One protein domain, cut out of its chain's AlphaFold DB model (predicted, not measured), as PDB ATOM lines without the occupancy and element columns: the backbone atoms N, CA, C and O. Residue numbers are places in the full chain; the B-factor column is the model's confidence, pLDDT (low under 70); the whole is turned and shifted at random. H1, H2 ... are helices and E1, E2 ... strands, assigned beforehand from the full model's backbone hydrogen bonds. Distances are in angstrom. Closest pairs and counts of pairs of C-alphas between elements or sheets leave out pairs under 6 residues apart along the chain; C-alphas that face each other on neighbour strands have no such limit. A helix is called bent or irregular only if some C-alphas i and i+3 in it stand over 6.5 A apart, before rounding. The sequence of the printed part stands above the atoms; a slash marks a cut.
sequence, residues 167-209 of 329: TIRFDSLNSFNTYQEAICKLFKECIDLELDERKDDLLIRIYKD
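Overview. This is residues 167 to 209 of the 329 residues of an uncharacterized protein of Photinus pyralis (UniProt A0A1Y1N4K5). A kinked helix, H1, covers one face of a narrow antiparallel sheet, E1 E3 E2, making two layers. E1 and E2 pair with different halves of E3. The printed part has 43 residues, with E1, H1, E2, E3 along the chain; it is mixed and compact, radius of gyration of the C-alphas 10.1 A, spanning 29 by 16 by 13 A.

Arrangement. From E1, residues 167 to 170, look to its neighbour E3, residues 203 to 208: N 168 and O 204, 2.9 A apart, are within hydrogen-bond range. H1, residues 173 to 188, is on the sheet, height 8.7 A, along E3; 10 of its 12 O i to N i+4 pairs are within range. E2, residues 193 to 195, forms a hairpin with E3, N 207 and O 194 being 2.8 A apart. E1, H1, E2 make a split strand-helix-strand unit, E3 between its strands, with a right-handed crossover.

Along the chain. Find C-alpha 167 at (-5.184, -31.658, 38.256), where E1 begins. H1 runs 21.6 A, irregular where C-alphas 178 and 181 are 7.2 A apart. E3 runs 16.6 A to C-alpha 208 at (6.474, -29.525, 36.012).

Size, cuts and confidence. The printed part has no cut and no long link, and no printed residue is under 70 in pLDDT.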
ATOM      1  N   THR A 167      -4.047 -32.552  38.075       94.69
ATOM      2  CA  THR A 167      -5.184 -31.658  38.256       94.69
ATOM      3  C   THR A 167      -6.059 -32.225  39.359       94.69
ATOM      4  O   THR A 167      -6.567 -33.339  39.233       94.69
ATOM      5  N   ILE A 168      -6.210 -31.461  40.438       94.75
ATOM      6  CA  ILE A 168      -7.080 -31.804  41.564       94.75
ATOM      7  C   ILE A 168      -8.303 -30.908  41.468       94.75
ATOM      8  O   ILE A 168      -8.178 -29.682  41.506       94.75
ATOM      9  N   ARG A 169      -9.477 -31.517  41.319       95.31
ATOM     10  CA  ARG A 169     -10.755 -30.812  41.239       95.31
ATOM     11  C   ARG A 169     -11.547 -31.048  42.515       95.31
ATOM     12  O   ARG A 169     -11.586 -32.170  43.010       95.31
ATOM     13  N   PHE A 170     -12.178 -29.993  43.013       94.50
ATOM     14  CA  PHE A 170     -13.033 -30.054  44.189       94.50
ATOM     15  C   PHE A 170     -14.491 -29.882  43.785       94.50
ATOM     16  O   PHE A 170     -14.827 -28.993  42.998       94.50
ATOM     17  N   ASP A 171     -15.353 -30.710  44.367       95.38
ATOM     18  CA  ASP A 171     -16.796 -30.650  44.135       95.38
ATOM     19  C   ASP A 171     -17.457 -29.500  44.908       95.38
ATOM     20  O   ASP A 171     -18.503 -28.986  44.505       95.38
ATOM     21  N   SER A 172     -16.829 -29.050  46.001       95.81
ATOM     22  CA  SER A 172     -17.348 -27.989  46.861       95.81
ATOM     23  C   SER A 172     -16.285 -26.948  47.235       95.81
ATOM     24  O   SER A 172     -15.101 -27.243  47.422       95.81
ATOM     25  N   LEU A 173     -16.728 -25.696  47.399       95.00
ATOM     26  CA  LEU A 173     -15.882 -24.586  47.857       95.00
ATOM     27  C   LEU A 173     -15.370 -24.799  49.289       95.00
ATOM     28  O   LEU A 173     -14.276 -24.354  49.628       95.00
ATOM     29  N   ASN A 174     -16.137 -25.499  50.126       95.25
ATOM     30  CA  ASN A 174     -15.742 -25.789  51.502       95.25
ATOM     31  C   ASN A 174     -14.563 -26.764  51.541       95.25
ATOM     32  O   ASN A 174     -13.587 -26.501  52.246       95.25
ATOM     33  N   SER A 175     -14.621 -27.841  50.752       94.88
ATOM     34  CA  SER A 175     -13.534 -28.818  50.649       94.88
ATOM     35  C   SER A 175     -12.291 -28.170  50.035       94.88
ATOM     36  O   SER A 175     -11.196 -28.318  50.576       94.88
ATOM     37  N   PHE A 176     -12.456 -27.337  48.998       95.44
ATOM     38  CA  PHE A 176     -11.359 -26.538  48.443       95.44
ATOM     39  C   PHE A 176     -10.684 -25.671  49.513       95.44
ATOM     40  O   PHE A 176      -9.490 -25.817  49.742       95.44
ATOM     41  N   ASN A 177     -11.433 -24.834  50.237       93.38
ATOM     42  CA  ASN A 177     -10.864 -23.960  51.269       93.38
ATOM     43  C   ASN A 177     -10.194 -24.739  52.412       93.38
ATOM     44  O   ASN A 177      -9.195 -24.283  52.963       93.38
ATOM     45  N   THR A 178     -10.731 -25.910  52.764       95.94
ATOM     46  CA  THR A 178     -10.192 -26.758  53.839       95.94
ATOM     47  C   THR A 178      -8.855 -27.385  53.447       95.94
ATOM     48  O   THR A 178      -7.937 -27.443  54.265       95.94
ATOM     49  N   TYR A 179      -8.723 -27.850  52.202       95.19
ATOM     50  CA  TYR A 179      -7.553 -28.611  51.760       95.19
ATOM     51  C   TYR A 179      -6.534 -27.799  50.956       95.19
ATOM     52  O   TYR A 179      -5.377 -28.214  50.880       95.19
ATOM     53  N   GLN A 180      -6.911 -26.648  50.391       94.69
ATOM     54  CA  GLN A 180      -6.042 -25.842  49.530       94.69
ATOM     55  C   GLN A 180      -4.725 -25.498  50.225       94.69
ATOM     56  O   GLN A 180      -3.666 -25.697  49.642       94.69
ATOM     57  N   GLU A 181      -4.761 -25.016  51.469       93.75
ATOM     58  CA  GLU A 181      -3.541 -24.617  52.178       93.75
ATOM     59  C   GLU A 181      -2.606 -25.809  52.425       93.75
ATOM     60  O   GLU A 181      -1.405 -25.716  52.169       93.75
ATOM     61  N   ALA A 182      -3.155 -26.951  52.852       95.31
ATOM     62  CA  ALA A 182      -2.382 -28.163  53.110       95.31
ATOM     63  C   ALA A 182      -1.752 -28.730  51.826       95.31
ATOM     64  O   ALA A 182      -0.576 -29.091  51.823       95.31
ATOM     65  N   ILE A 183      -2.512 -28.762  50.728       94.50
ATOM     66  CA  ILE A 183      -2.046 -29.235  49.419       94.50
ATOM     67  C   ILE A 183      -0.997 -28.280  48.850       94.50
ATOM     68  O   ILE A 183       0.081 -28.722  48.456       94.50
ATOM     69  N   CYS A 184      -1.257 -26.970  48.860       93.50
ATOM     70  CA  CYS A 184      -0.288 -25.973  48.416       93.50
ATOM     71  C   CYS A 184       1.005 -26.056  49.229       93.50
ATOM     72  O   CYS A 184       2.082 -25.954  48.655       93.50
ATOM     73  N   LYS A 185       0.926 -26.272  50.546       94.19
ATOM     74  CA  LYS A 185       2.111 -26.439  51.393       94.19
ATOM     75  C   LYS A 185       2.905 -27.694  51.027       94.19
ATOM     76  O   LYS A 185       4.112 -27.597  50.848       94.19
ATOM     77  N   LEU A 186       2.230 -28.834  50.859       94.44
ATOM     78  CA  LEU A 186       2.863 -30.095  50.464       94.44
ATOM     79  C   LEU A 186       3.622 -29.960  49.135       94.44
ATOM     80  O   LEU A 186       4.762 -30.396  49.017       94.44
ATOM     81  N   PHE A 187       2.999 -29.332  48.137       94.62
ATOM     82  CA  PHE A 187       3.608 -29.178  46.818       94.62
ATOM     83  C   PHE A 187       4.639 -28.046  46.749       94.62
ATOM     84  O   PHE A 187       5.559 -28.141  45.947       94.62
ATOM     85  N   LYS A 188       4.569 -27.033  47.623       91.62
ATOM     86  CA  LYS A 188       5.632 -26.020  47.774       91.62
ATOM     87  C   LYS A 188       6.944 -26.601  48.305       91.62
ATOM     88  O   LYS A 188       7.996 -26.029  48.052       91.62
ATOM     89  N   GLU A 189       6.893 -27.718  49.029       91.25
ATOM     90  CA  GLU A 189       8.091 -28.435  49.487       91.25
ATOM     91  C   GLU A 189       8.724 -29.295  48.372       91.25
ATOM     92  O   GLU A 189       9.862 -29.744  48.507       91.25
ATOM     93  N   CYS A 190       8.025 -29.507  47.248       90.50
ATOM     94  CA  CYS A 190       8.529 -30.266  46.107       90.50
ATOM     95  C   CYS A 190       9.244 -29.340  45.111       90.50
ATOM     96  O   CYS A 190       8.599 -28.563  44.416       90.50
ATOM     97  N   ILE A 191      10.569 -29.476  44.994       86.62
ATOM     98  CA  ILE A 191      11.418 -28.625  44.135       86.62
ATOM     99  C   ILE A 191      11.018 -28.713  42.648       86.62
ATOM    100  O   ILE A 191      11.111 -27.730  41.925       86.62
ATOM    101  N   ASP A 192      10.519 -29.866  42.197       90.88
ATOM    102  CA  ASP A 192      10.273 -30.136  40.772       90.88
ATOM    103  C   ASP A 192       8.915 -29.640  40.237       90.88
ATOM    104  O   ASP A 192       8.583 -29.881  39.066       90.88
ATOM    105  N   LEU A 193       8.089 -29.019  41.085       93.94
ATOM    106  CA  LEU A 193       6.678 -28.761  40.799       93.94
ATOM    107  C   LEU A 193       6.318 -27.280  40.953       93.94
ATOM    108  O   LEU A 193       6.643 -26.632  41.940       93.94
ATOM    109  N   GLU A 194       5.576 -26.760  39.975       94.62
ATOM    110  CA  GLU A 194       5.058 -25.391  39.947       94.62
ATOM    111  C   GLU A 194       3.530 -25.429  40.134       94.62
ATOM    112  O   GLU A 194       2.822 -26.139  39.415       94.62
ATOM    113  N   LEU A 195       3.010 -24.677  41.108       94.44
ATOM    114  CA  LEU A 195       1.574 -24.581  41.404       94.44
ATOM    115  C   LEU A 195       0.946 -23.378  40.692       94.44
ATOM    116  O   LEU A 195       1.464 -22.265  40.774       94.44
ATOM    117  N   ASP A 196      -0.217 -23.574  40.069       92.62
ATOM    118  CA  ASP A 196      -1.059 -22.466  39.598       92.62
ATOM    119  C   ASP A 196      -1.825 -21.866  40.787       92.62
ATOM    120  O   ASP A 196      -2.790 -22.454  41.274       92.62
ATOM    121  N   GLU A 197      -1.411 -20.698  41.283       83.62
ATOM    122  CA  GLU A 197      -2.070 -20.043  42.428       83.62
ATOM    123  C   GLU A 197      -3.375 -19.304  42.058       83.62
ATOM    124  O   GLU A 197      -3.938 -18.575  42.881       83.62
ATOM    125  N   ARG A 198      -3.890 -19.472  40.832       84.81
ATOM    126  CA  ARG A 198      -5.176 -18.885  40.430       84.81
ATOM    127  C   ARG A 198      -6.305 -19.477  41.279       84.81
ATOM    128  O   ARG A 198      -6.549 -20.678  41.259       84.81
ATOM    129  N   LYS A 199      -7.002 -18.621  42.029       75.25
ATOM    130  CA  LYS A 199      -8.010 -19.015  43.033       75.25
ATOM    131  C   LYS A 199      -9.398 -19.310  42.459       75.25
ATOM    132  O   LYS A 199     -10.306 -19.623  43.222       75.25
ATOM    133  N   ASP A 200      -9.572 -19.200  41.149       72.44
ATOM    134  CA  ASP A 200     -10.898 -18.903  40.607       72.44
ATOM    135  C   ASP A 200     -11.730 -20.147  40.241       72.44
ATOM    136  O   ASP A 200     -12.942 -20.031  40.083       72.44
ATOM    137  N   ASP A 201     -11.138 -21.351  40.212       83.12
ATOM    138  CA  ASP A 201     -11.756 -22.498  39.516       83.12
ATOM    139  C   ASP A 201     -12.046 -23.756  40.367       83.12
ATOM    140  O   ASP A 201     -12.326 -24.808  39.794       83.12
ATOM    141  N   LEU A 202     -11.992 -23.711  41.711       94.94
ATOM    142  CA  LEU A 202     -12.100 -24.925  42.567       94.94
ATOM    143  C   LEU A 202     -11.154 -26.054  42.112       94.94
ATOM    144  O   LEU A 202     -11.463 -27.246  42.196       94.94
ATOM    145  N   LEU A 203     -10.014 -25.668  41.551       94.50
ATOM    146  CA  LEU A 203      -9.150 -26.559  40.807       94.50
ATOM    147  C   LEU A 203      -7.705 -26.150  41.048       94.50
ATOM    148  O   LEU A 203      -7.339 -24.989  40.883       94.50
ATOM    149  N   ILE A 204      -6.890 -27.115  41.453       94.44
ATOM    150  CA  ILE A 204      -5.457 -26.936  41.678       94.44
ATOM    151  C   ILE A 204      -4.741 -27.634  40.527       94.44
ATOM    152  O   ILE A 204      -4.879 -28.848  40.345       94.44
ATOM    153  N   ARG A 205      -3.993 -26.861  39.733       94.56
ATOM    154  CA  ARG A 205      -3.143 -27.384  38.654       94.56
ATOM    155  C   ARG A 205      -1.698 -27.374  39.103       94.56
ATOM    156  O   ARG A 205      -1.206 -26.366  39.608       94.56
ATOM    157  N   ILE A 206      -1.037 -28.501  38.894       95.19
ATOM    158  CA  ILE A 206       0.368 -28.693  39.225       95.19
ATOM    159  C   ILE A 206       1.095 -29.013  37.926       95.19
ATOM    160  O   ILE A 206       0.773 -29.981  37.227       95.19
ATOM    161  N   TYR A 207       2.076 -28.185  37.599       95.06
ATOM    162  CA  TYR A 207       2.912 -28.314  36.416       95.06
ATOM    163  C   TYR A 207       4.304 -28.792  36.812       95.06
ATOM    164  O   TYR A 207       4.734 -28.651  37.956       95.06
ATOM    165  N   LYS A 208       5.036 -29.339  35.840       92.38
ATOM    166  CA  LYS A 208       6.474 -29.525  36.012       92.38
ATOM    167  C   LYS A 208       7.146 -28.165  35.979       92.38
ATOM    168  O   LYS A 208       6.856 -27.386  35.065       92.38
ATOM    169  N   ASP A 209       8.090 -27.933  36.881       90.25
ATOM    170  CA  ASP A 209       8.977 -26.796  36.716       90.25
ATOM    171  C   ASP A 209       9.787 -26.980  35.417       90.25
ATOM    172  O   ASP A 209      10.466 -27.986  35.194       90.25
TER     173      ASP A 209